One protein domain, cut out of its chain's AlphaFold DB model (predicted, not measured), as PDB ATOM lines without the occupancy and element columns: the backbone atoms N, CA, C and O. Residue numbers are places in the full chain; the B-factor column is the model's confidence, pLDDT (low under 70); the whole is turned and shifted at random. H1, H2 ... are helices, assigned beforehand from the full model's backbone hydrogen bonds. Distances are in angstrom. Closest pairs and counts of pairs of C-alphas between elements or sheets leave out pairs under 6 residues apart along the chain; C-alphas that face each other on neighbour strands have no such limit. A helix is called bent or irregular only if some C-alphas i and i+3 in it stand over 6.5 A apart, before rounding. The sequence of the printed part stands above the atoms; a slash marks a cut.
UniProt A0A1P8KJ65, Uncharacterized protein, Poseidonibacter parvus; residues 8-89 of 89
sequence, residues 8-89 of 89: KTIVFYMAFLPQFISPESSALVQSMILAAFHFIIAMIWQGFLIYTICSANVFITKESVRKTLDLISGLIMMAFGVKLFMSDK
ATOM      1  N   LYS A   8     168.534 149.899 134.858       73.19
ATOM      2  CA  LYS A   8     168.198 149.606 133.462       73.19
ATOM      3  C   LYS A   8     167.229 150.634 132.870       73.19
ATOM      4  O   LYS A   8     167.419 151.063 131.736       73.19
ATOM      5  N   THR A   9     166.232 151.059 133.644       68.56
ATOM      6  CA  THR A   9     165.262 152.087 133.238       68.56
ATOM      7  C   THR A   9     165.941 153.446 133.084       68.56
ATOM      8  O   THR A   9     165.722 154.126 132.087       68.56
ATOM      9  N   ILE A  10     166.814 153.822 134.025       73.62
ATOM     10  CA  ILE A  10     167.553 155.095 133.977       73.62
ATOM     11  C   ILE A  10     168.462 155.158 132.746       73.62
ATOM     12  O   ILE A  10     168.426 156.144 132.011       73.62
ATOM     13  N   VAL A  11     169.252 154.107 132.498       76.25
ATOM     14  CA  VAL A  11     170.173 154.040 131.351       76.25
ATOM     15  C   VAL A  11     169.409 154.113 130.028       76.25
ATOM     16  O   VAL A  11     169.832 154.820 129.117       76.25
ATOM     17  N   PHE A  12     168.252 153.450 129.936       74.81
ATOM     18  CA  PHE A  12     167.376 153.564 128.772       74.81
ATOM     19  C   PHE A  12     166.911 155.010 128.559       74.81
ATOM     20  O   PHE A  12     167.061 155.551 127.466       74.81
ATOM     21  N   TYR A  13     166.419 155.678 129.604       70.38
ATOM     22  CA  TYR A  13     166.011 157.076 129.495       70.38
ATOM     23  C   TYR A  13     167.175 157.987 129.092       70.38
ATOM     24  O   TYR A  13     167.008 158.767 128.164       70.38
ATOM     25  N   MET A  14     168.359 157.854 129.696       70.75
ATOM     26  CA  MET A  14     169.535 158.661 129.332       70.75
ATOM     27  C   MET A  14     169.994 158.458 127.884       70.75
ATOM     28  O   MET A  14     170.471 159.407 127.273       70.75
ATOM     29  N   ALA A  15     169.858 157.253 127.327       72.25
ATOM     30  CA  ALA A  15     170.270 156.969 125.953       72.25
ATOM     31  C   ALA A  15     169.245 157.442 124.909       72.25
ATOM     32  O   ALA A  15     169.639 157.883 123.830       72.25
ATOM     33  N   PHE A  16     167.948 157.348 125.217       66.94
ATOM     34  CA  PHE A  16     166.874 157.616 124.258       66.94
ATOM     35  C   PHE A  16     166.295 159.035 124.358       66.94
ATOM     36  O   PHE A  16     166.030 159.627 123.318       66.94
ATOM     37  N   LEU A  17     166.146 159.633 125.551       67.12
ATOM     38  CA  LEU A  17     165.641 161.015 125.697       67.12
ATOM     39  C   LEU A  17     166.397 162.050 124.854       67.12
ATOM     40  O   LEU A  17     165.730 162.793 124.138       67.12
ATOM     41  N   PRO A  18     167.742 162.125 124.883       65.06
ATOM     42  CA  PRO A  18     168.457 163.142 124.116       65.06
ATOM     43  C   PRO A  18     168.323 162.965 122.597       65.06
ATOM     44  O   PRO A  18     168.502 163.933 121.871       65.06
ATOM     45  N   GLN A  19     167.961 161.777 122.100       65.19
ATOM     46  CA  GLN A  19     167.716 161.560 120.666       65.19
ATOM     47  C   GLN A  19     166.397 162.186 120.194       65.19
ATOM     48  O   GLN A  19     166.247 162.499 119.017       65.19
ATOM     49  N   PHE A  20     165.444 162.375 121.111       64.69
ATOM     50  CA  PHE A  20     164.141 162.984 120.837       64.69
ATOM     51  C   PHE A  20     164.041 164.430 121.332       64.69
ATOM     52  O   PHE A  20     163.004 165.063 121.127       64.69
ATOM     53  N   ILE A  21     165.093 164.945 121.983       62.53
ATOM     54  CA  ILE A  21     165.132 166.302 122.519       62.53
ATOM     55  C   ILE A  21     166.066 167.177 121.687       62.53
ATOM     56  O   ILE A  21     167.270 166.938 121.631       62.53
ATOM     57  N   SER A  22     165.518 168.222 121.067       64.50
ATOM     58  CA  SER A  22     166.323 169.235 120.382       64.50
ATOM     59  C   SER A  22     166.776 170.308 121.384       64.50
ATOM     60  O   SER A  22     165.935 170.849 122.106       64.50
ATOM     61  N   PRO A  23     168.073 170.670 121.428       64.38
ATOM     62  CA  PRO A  23     168.591 171.643 122.397       64.38
ATOM     63  C   PRO A  23     168.014 173.060 122.239       64.38
ATOM     64  O   PRO A  23     168.124 173.873 123.151       64.38
ATOM     65  N   GLU A  24     167.381 173.356 121.103       65.81
ATOM     66  CA  GLU A  24     166.770 174.653 120.784       65.81
ATOM     67  C   GLU A  24     165.360 174.837 121.372       65.81
ATOM     68  O   GLU A  24     164.814 175.939 121.332       65.81
ATOM     69  N   SER A  25     164.744 173.785 121.924       64.06
ATOM     70  CA  SER A  25     163.371 173.829 122.441       64.06
ATOM     71  C   SER A  25     163.253 173.271 123.865       64.06
ATOM     72  O   SER A  25     164.168 172.644 124.392       64.06
ATOM     73  N   SER A  26     162.122 173.530 124.532       75.00
ATOM     74  CA  SER A  26     161.924 173.110 125.925       75.00
ATOM     75  C   SER A  26     161.867 171.582 126.056       75.00
ATOM     76  O   SER A  26     160.867 170.948 125.710       75.00
ATOM     77  N   ALA A  27     162.919 171.007 126.645       72.38
ATOM     78  CA  ALA A  27     163.047 169.582 126.960       72.38
ATOM     79  C   ALA A  27     161.843 169.015 127.740       72.38
ATOM     80  O   ALA A  27     161.471 167.852 127.561       72.38
ATOM     81  N   LEU A  28     161.199 169.837 128.580       76.50
ATOM     82  CA  LEU A  28     160.005 169.449 129.336       76.50
ATOM     83  C   LEU A  28     158.823 169.182 128.396       76.50
ATOM     84  O   LEU A  28     158.163 168.151 128.512       76.50
ATOM     85  N   VAL A  29     158.588 170.069 127.425       77.88
ATOM     86  CA  VAL A  29     157.474 169.946 126.472       77.88
ATOM     87  C   VAL A  29     157.650 168.709 125.593       77.88
ATOM     88  O   VAL A  29     156.712 167.930 125.438       77.88
ATOM     89  N   GLN A  30     158.859 168.469 125.083       75.56
ATOM     90  CA  GLN A  30     159.156 167.278 124.281       75.56
ATOM     91  C   GLN A  30     159.006 165.979 125.085       75.56
ATOM     92  O   GLN A  30     158.409 165.020 124.593       75.56
ATOM     93  N   SER A  31     159.449 165.966 126.346       77.56
ATOM     94  CA  SER A  31     159.262 164.818 127.244       77.56
ATOM     95  C   SER A  31     157.782 164.524 127.505       77.56
ATOM     96  O   SER A  31     157.371 163.366 127.488       77.56
ATOM     97  N   MET A  32     156.966 165.563 127.707       82.44
ATOM     98  CA  MET A  32     155.519 165.422 127.907       82.44
ATOM     99  C   MET A  32     154.810 164.901 126.656       82.44
ATOM    100  O   MET A  32     153.940 164.040 126.765       82.44
ATOM    101  N   ILE A  33     155.207 165.367 125.468       85.50
ATOM    102  CA  ILE A  33     154.681 164.866 124.191       85.50
ATOM    103  C   ILE A  33     155.030 163.384 124.018       85.50
ATOM    104  O   ILE A  33     154.149 162.576 123.726       85.50
ATOM    105  N   LEU A  34     156.287 163.003 124.252       83.69
ATOM    106  CA  LEU A  34     156.725 161.611 124.149       83.69
ATOM    107  C   LEU A  34     155.983 160.708 125.145       83.69
ATOM    108  O   LEU A  34     155.534 159.619 124.782       83.69
ATOM    109  N   ALA A  35     155.801 161.175 126.384       82.75
ATOM    110  CA  ALA A  35     155.006 160.476 127.386       82.75
ATOM    111  C   ALA A  35     153.551 160.302 126.926       82.75
ATOM    112  O   ALA A  35     153.015 159.199 127.024       82.75
ATOM    113  N   ALA A  36     152.923 161.344 126.373       89.00
ATOM    114  CA  ALA A  36     151.560 161.270 125.855       89.00
ATOM    115  C   ALA A  36     151.427 160.234 124.725       89.00
ATOM    116  O   ALA A  36     150.528 159.394 124.773       89.00
ATOM    117  N   PHE A  37     152.352 160.221 123.759       90.88
ATOM    118  CA  PHE A  37     152.380 159.199 122.708       90.88
ATOM    119  C   PHE A  37     152.522 157.791 123.279       90.88
ATOM    120  O   PHE A  37     151.772 156.893 122.895       90.88
ATOM    121  N   HIS A  38     153.442 157.602 124.224       87.00
ATOM    122  CA  HIS A  38     153.620 156.319 124.890       87.00
ATOM    123  C   HIS A  38     152.328 155.858 125.575       87.00
ATOM    124  O   HIS A  38     151.918 154.712 125.398       87.00
ATOM    125  N   PHE A  39     151.649 156.751 126.301       89.75
ATOM    126  CA  PHE A  39     150.369 156.451 126.944       89.75
ATOM    127  C   PHE A  39     149.281 156.067 125.940       89.75
ATOM    128  O   PHE A  39     148.567 155.095 126.178       89.75
ATOM    129  N   ILE A  40     149.163 156.781 124.819       95.25
ATOM    130  CA  ILE A  40     148.169 156.486 123.778       95.25
ATOM    131  C   ILE A  40     148.423 155.103 123.175       95.25
ATOM    132  O   ILE A  40     147.507 154.286 123.098       95.25
ATOM    133  N   ILE A  41     149.669 154.811 122.797       94.00
ATOM    134  CA  ILE A  41     150.044 153.516 122.221       94.00
ATOM    135  C   ILE A  41     149.789 152.394 123.230       94.00
ATOM    136  O   ILE A  41     149.188 151.378 122.882       94.00
ATOM    137  N   ALA A  42     150.191 152.587 124.489       91.38
ATOM    138  CA  ALA A  42     149.948 151.622 125.552       91.38
ATOM    139  C   ALA A  42     148.447 151.387 125.766       91.38
ATOM    140  O   ALA A  42     148.027 150.242 125.899       91.38
ATOM    141  N   MET A  43     147.627 152.439 125.751       94.88
ATOM    142  CA  MET A  43     146.179 152.330 125.912       94.88
ATOM    143  C   MET A  43     145.529 151.577 124.749       94.88
ATOM    144  O   MET A  43     144.717 150.686 124.989       94.88
ATOM    145  N   ILE A  44     145.915 151.877 123.505       96.44
ATOM    146  CA  ILE A  44     145.435 151.160 122.313       96.44
ATOM    147  C   ILE A  44     145.817 149.683 122.401       96.44
ATOM    148  O   ILE A  44     144.975 148.812 122.196       96.44
ATOM    149  N   TRP A  45     147.070 149.394 122.750       94.81
ATOM    150  CA  TRP A  45     147.567 148.030 122.868       94.81
ATOM    151  C   TRP A  45     146.855 147.239 123.970       94.81
ATOM    152  O   TRP A  45     146.417 146.113 123.741       94.81
ATOM    153  N   GLN A  46     146.689 147.831 125.155       91.00
ATOM    154  CA  GLN A  46     145.965 147.210 126.265       91.00
ATOM    155  C   GLN A  46     144.486 147.003 125.917       91.00
ATOM    156  O   GLN A  46     143.947 145.930 126.167       91.00
ATOM    157  N   GLY A  47     143.840 147.987 125.286       92.94
ATOM    158  CA  GLY A  47     142.464 147.862 124.807       92.94
ATOM    159  C   GLY A  47     142.303 146.735 123.787       92.94
ATOM    160  O   GLY A  47     141.379 145.931 123.900       92.94
ATOM    161  N   PHE A  48     143.239 146.619 122.843       93.25
ATOM    162  CA  PHE A  48     143.282 145.524 121.876       93.25
ATOM    163  C   PHE A  48     143.460 144.164 122.562       93.25
ATOM    164  O   PHE A  48     142.683 143.249 122.299       93.25
ATOM    165  N   LEU A  49     144.408 144.038 123.497       89.69
ATOM    166  CA  LEU A  49     144.605 142.814 124.280       89.69
ATOM    167  C   LEU A  49     143.344 142.414 125.048       89.69
ATOM    168  O   LEU A  49     142.941 141.253 124.993       89.69
ATOM    169  N   ILE A  50     142.699 143.362 125.733       88.69
ATOM    170  CA  ILE A  50     141.446 143.118 126.457       88.69
ATOM    171  C   ILE A  50     140.363 142.654 125.486       88.69
ATOM    172  O   ILE A  50     139.681 141.676 125.771       88.69
ATOM    173  N   TYR A  51     140.221 143.304 124.329       89.38
ATOM    174  CA  TYR A  51     139.254 142.906 123.311       89.38
ATOM    175  C   TYR A  51     139.502 141.474 122.815       89.38
ATOM    176  O   TYR A  51     138.577 140.661 122.798       89.38
ATOM    177  N   THR A  52     140.748 141.131 122.479       85.44
ATOM    178  CA  THR A  52     141.130 139.781 122.048       85.44
ATOM    179  C   THR A  52     140.856 138.746 123.136       85.44
ATOM    180  O   THR A  52     140.273 137.704 122.844       85.44
ATOM    181  N   ILE A  53     141.216 139.028 124.390       85.25
ATOM    182  CA  ILE A  53     140.975 138.123 125.521       85.25
ATOM    183  C   ILE A  53     139.476 137.969 125.782       85.25
ATOM    184  O   ILE A  53     139.013 136.847 125.952       85.25
ATOM    185  N   CYS A  54     138.701 139.056 125.772       82.94
ATOM    186  CA  CYS A  54     137.249 139.018 125.958       82.94
ATOM    187  C   CYS A  54     136.538 138.261 124.829       82.94
ATOM    188  O   CYS A  54     135.597 137.517 125.094       82.94
ATOM    189  N   SER A  55     137.005 138.388 123.587       79.50
ATOM    190  CA  SER A  55     136.499 137.602 122.458       79.50
ATOM    191  C   SER A  55     136.862 136.117 122.603       79.50
ATOM    192  O   SER A  55     136.011 135.240 122.460       79.50
ATOM    193  N   ALA A  56     138.103 135.827 122.998       76.62
ATOM    194  CA  ALA A  56     138.583 134.475 123.264       76.62
ATOM    195  C   ALA A  56     138.083 133.896 124.598       76.62
ATOM    196  O   ALA A  56     138.341 132.729 124.890       76.62
ATOM    197  N   ASN A  57     137.357 134.667 125.410       69.56
ATOM    198  CA  ASN A  57     136.980 134.290 126.771       69.56
ATOM    199  C   ASN A  57     136.068 133.059 126.771       69.56
ATOM    200  O   ASN A  57     136.184 132.211 127.646       69.56
ATOM    201  N   VAL A  58     135.247 132.869 125.733       65.75
ATOM    202  CA  VAL A  58     134.433 131.649 125.555       65.75
ATOM    203  C   VAL A  58     135.309 130.394 125.387       65.75
ATOM    204  O   VAL A  58     134.920 129.295 125.781       65.75
ATOM    205  N   PHE A  59     136.514 130.542 124.831       65.12
ATOM    206  CA  PHE A  59     137.480 129.457 124.662       65.12
ATOM    207  C   PHE A  59     138.415 129.307 125.875       65.12
ATOM    208  O   PHE A  59     138.655 128.188 126.320       65.12
ATOM    209  N   ILE A  60     138.898 130.416 126.445       65.81
ATOM    210  CA  ILE A  60     139.856 130.446 127.565       65.81
ATOM    211  C   ILE A  60     139.198 130.108 128.915       65.81
ATOM    212  O   ILE A  60     139.854 129.534 129.782       65.81
ATOM    213  N   THR A  61     137.903 130.389 129.102       68.25
ATOM    214  CA  THR A  61     137.168 130.010 130.329       68.25
ATOM    215  C   THR A  61     136.886 128.517 130.432       68.25
ATOM    216  O   THR A  61     136.475 128.051 131.497       68.25
ATOM    217  N   LYS A  62     137.140 127.739 129.370       76.81
ATOM    218  CA  LYS A  62     137.072 126.282 129.458       76.81
ATOM    219  C   LYS A  62     138.069 125.794 130.501       76.81
ATOM    220  O   LYS A  62     139.265 126.075 130.432       76.81
ATOM    221  N   GLU A  63     137.567 125.001 131.442       75.62
ATOM    222  CA  GLU A  63     138.336 124.476 132.573       75.62
ATOM    223  C   GLU A  63     139.603 123.721 132.127       75.62
ATOM    224  O   GLU A  63     140.635 123.785 132.793       75.62
ATOM    225  N   SER A  64     139.562 123.068 130.959       78.50
ATOM    226  CA  SER A  64     140.705 122.370 130.360       78.50
ATOM    227  C   SER A  64     141.838 123.306 129.922       78.50
ATOM    228  O   SER A  64     143.010 123.002 130.152       78.50
ATOM    229  N   VAL A  65     141.510 124.455 129.323       80.00
ATOM    230  CA  VAL A  65     142.497 125.452 128.877       80.00
ATOM    231  C   VAL A  65     143.154 126.097 130.089       80.00
ATOM    232  O   VAL A  65     144.377 126.196 130.153       80.00
ATOM    233  N   ARG A  66     142.349 126.448 131.094       79.94
ATOM    234  CA  ARG A  66     142.833 127.052 132.336       79.94
ATOM    235  C   ARG A  66     143.764 126.111 133.111       79.94
ATOM    236  O   ARG A  66     144.875 126.511 133.436       79.94
ATOM    237  N   LYS A  67     143.387 124.834 133.272       83.94
ATOM    238  CA  LYS A  67     144.257 123.804 133.879       83.94
ATOM    239  C   LYS A  67     145.575 123.623 133.128       83.94
ATOM    240  O   LYS A  67     146.613 123.453 133.758       83.94
ATOM    241  N   THR A  68     145.547 123.666 131.797       86.81
ATOM    242  CA  THR A  68     146.763 123.531 130.979       86.81
ATOM    243  C   THR A  68     147.691 124.733 131.162       86.81
ATOM    244  O   THR A  68     148.891 124.554 131.349       86.81
ATOM    245  N   LEU A  69     147.143 125.952 131.164       86.19
ATOM    246  CA  LEU A  69     147.911 127.178 131.400       86.19
ATOM    247  C   LEU A  69     148.532 127.211 132.800       86.19
ATOM    248  O   LEU A  69     149.708 127.557 132.929       86.19
ATOM    249  N   ASP A  70     147.782 126.807 133.825       87.06
ATOM    250  CA  ASP A  70     148.275 126.738 135.203       87.06
ATOM    251  C   ASP A  70     149.397 125.696 135.338       87.06
ATOM    252  O   ASP A  70     150.436 125.969 135.941       87.06
ATOM    253  N   LEU A  71     149.239 124.526 134.707       91.75
ATOM    254  CA  LEU A  71     150.246 123.465 134.720       91.75
ATOM    255  C   LEU A  71     151.534 123.886 134.002       91.75
ATOM    256  O   LEU A  71     152.626 123.683 134.530       91.75
ATOM    257  N   ILE A  72     151.418 124.511 132.827       94.38
ATOM    258  CA  ILE A  72     152.569 125.036 132.079       94.38
ATOM    259  C   ILE A  72     153.275 126.129 132.885       94.38
ATOM    260  O   ILE A  72     154.497 126.104 133.006       94.38
ATOM    261  N   SER A  73     152.524 127.060 133.475       91.12
ATOM    262  CA  SER A  73     153.093 128.147 134.280       91.12
ATOM    263  C   SER A  73     153.838 127.609 135.503       91.12
ATOM    264  O   SER A  73     154.969 128.021 135.768       91.12
ATOM    265  N   GLY A  74     153.250 126.632 136.201       91.38
ATOM    266  CA  GLY A  74     153.883 125.944 137.324       91.38
ATOM    267  C   GLY A  74     155.151 125.188 136.917       91.38
ATOM    268  O   GLY A  74     156.176 125.307 137.587       91.38
ATOM    269  N   LEU A  75     155.121 124.474 135.787       95.62
ATOM    270  CA  LEU A  75     156.290 123.780 135.236       95.62
ATOM    271  C   LEU A  75     157.419 124.747 134.879       95.62
ATOM    272  O   LEU A  75     158.570 124.488 135.218       95.62
ATOM    273  N   ILE A  76     157.100 125.872 134.237       95.44
ATOM    274  CA  ILE A  76     158.085 126.896 133.875       95.44
ATOM    275  C   ILE A  76     158.719 127.490 135.136       95.44
ATOM    276  O   ILE A  76     159.944 127.597 135.203       95.44
ATOM    277  N   MET A  77     157.923 127.836 136.151       92.81
ATOM    278  CA  MET A  77     158.447 128.342 137.424       92.81
ATOM    279  C   MET A  77     159.349 127.323 138.124       92.81
ATOM    280  O   MET A  77     160.425 127.684 138.599       92.81
ATOM    281  N   MET A  78     158.950 126.051 138.146       94.06
ATOM    282  CA  MET A  78     159.747 124.980 138.741       94.06
ATOM    283  C   MET A  78     161.065 124.778 137.982       94.06
ATOM    284  O   MET A  78     162.122 124.706 138.604       94.06
ATOM    285  N   ALA A  79     161.027 124.775 136.648       93.94
ATOM    286  CA  ALA A  79     162.217 124.684 135.807       93.94
ATOM    287  C   ALA A  79     163.170 125.868 136.030       93.94
ATOM    288  O   ALA A  79     164.377 125.666 136.155       93.94
ATOM    289  N   PHE A  80     162.645 127.093 136.138       94.00
ATOM    290  CA  PHE A  80     163.451 128.263 136.486       94.00
ATOM    291  C   PHE A  80     164.064 128.151 137.883       94.00
ATOM    292  O   PHE A  80     165.246 128.448 138.031       94.00
ATOM    293  N   GLY A  81     163.309 127.690 138.883       91.69
ATOM    294  CA  GLY A  81     163.813 127.483 140.243       91.69
ATOM    295  C   GLY A  81     164.934 126.445 140.304       91.69
ATOM    296  O   GLY A  81     165.969 126.691 140.916       91.69
ATOM    297  N   VAL A  82     164.772 125.320 139.599       95.06
ATOM    298  CA  VAL A  82     165.811 124.286 139.477       95.06
ATOM    299  C   VAL A  82     167.041 124.838 138.758       95.06
ATOM    300  O   VAL A  82     168.155 124.675 139.249       95.06
ATOM    301  N   LYS A  83     166.857 125.538 137.631       92.00
ATOM    302  CA  LYS A  83     167.966 126.149 136.888       92.00
ATOM    303  C   LYS A  83     168.724 127.168 137.742       92.00
ATOM    304  O   LYS A  83     169.946 127.196 137.686       92.00
ATOM    305  N   LEU A  84     168.015 127.989 138.516       92.50
ATOM    306  CA  LEU A  84     168.621 128.969 139.415       92.50
ATOM    307  C   LEU A  84     169.446 128.269 140.499       92.50
ATOM    308  O   LEU A  84     170.623 128.565 140.646       92.50
ATOM    309  N   PHE A  85     168.870 127.264 141.162       92.75
ATOM    310  CA  PHE A  85     169.567 126.474 142.178       92.75
ATOM    311  C   PHE A  85     170.818 125.764 141.636       92.75
ATOM    312  O   PHE A  85     171.809 125.620 142.345       92.75
ATOM    313  N   MET A  86     170.779 125.314 140.381       91.94
ATOM    314  CA  MET A  86     171.940 124.726 139.709       91.94
ATOM    315  C   MET A  86     172.970 125.770 139.269       91.94
ATOM    316  O   MET A  86     174.136 125.423 139.159       91.94
ATOM    317  N   SER A  87     172.553 127.008 138.987       83.00
ATOM    318  CA  SER A  87     173.444 128.104 138.586       83.00
ATOM    319  C   SER A  87     174.118 128.798 139.771       83.00
ATOM    320  O   SER A  87     175.143 129.439 139.566       83.00
ATOM    321  N   ASP A  88     173.536 128.701 140.970       67.75
ATOM    322  CA  ASP A  88     174.111 129.179 142.238       67.75
ATOM    323  C   ASP A  88     175.069 128.147 142.889       67.75
ATOM    324  O   ASP A  88     175.533 128.353 144.012       67.75
ATOM    325  N   LYS A  89     175.379 127.040 142.197       49.12
ATOM    326  CA  LYS A  89     176.440 126.073 142.532       49.12
ATOM    327  C   LYS A  89     177.596 126.178 141.547       49.12
ATOM    328  O   LYS A  89     178.743 126.002 142.011       49.12
TER     329      LYS A  89
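This is residues 8 to 89 of the 89 residues of an uncharacterized protein of Poseidonibacter parvus (UniProt A0A1P8KJ65). Picture a flat, open three-sided frame: the long helix H2 makes one side, and the helices H1 and H3 turn back from its two ends, both toward the same side, with empty space between them. H1 is the short arm at the beginning of H2, and H3 is the longer arm at its end; the helices meet only near these corners. The printed part has 82 residues with three named helices, in the order H1, H2, H3, and no named strand; the class is all helix. The whole is extended, with a radius of gyration of the C-alphas of 21.2 A, and the C-alphas span 58 by 46 by 13 A.

Start with the longest helix, H2, residues 27 to 60: find C-alpha 27 at (163.047, 169.582, 126.960) and go on to C-alpha 60 at (139.856, 130.446, 127.565), 45.5 A away. H2 is irregular, for C-alphas 55 and 58 are 7.0 A apart, and it has a kink of 35 degrees near residue 54. Before it comes H1, residues 8 to 20, which begins at C-alpha 8 at (168.198, 149.606, 133.462) and is 18.8 A from first to last C-alpha. H1 is irregular, but only just: C-alphas 15 and 18 are 6.7 A apart. After H2 comes H3, residues 63 to 87, 35.8 A long, ending at C-alpha 87 at (173.444, 128.104, 138.586).

Look first at residues 20 and 30, where H1 and H2 are close but not clearly touching; their closest C-alphas, those of Phe 20 and Gln 30, are 7.4 A apart. These two helices run opposite ways at a steep tilt of 60 degrees. At the other end of H2, look at Ile 60 and Arg 66: their C-alphas, 6.6 A apart, are the closest of H2 and H3, which are close but not clearly touching. H2 and H3 also run opposite ways, at a steep tilt of 54 degrees. H1 and H3 are apart. In H3 every O i to N i+4 pair is within hydrogen-bond range; in H2 28 of 30 are, and in H1 6 of 9.

The two C-alphas farthest apart are those of Glu 24 and Ser 64, at 59.2 A. The printed part has no cut; the link from H1 to H2 is short, with 6 residues, and the link from H2 to H3 is tight, with 2. Residues 8 to 16, 35 to 59, 61 to 68 and 70 to 89 stand free. In the B-factor column you will find a mean pLDDT of the printed part of 81.2, with values under 70 at residue 9 and residues 16 to 25, 57 to 61 and 88 to 89.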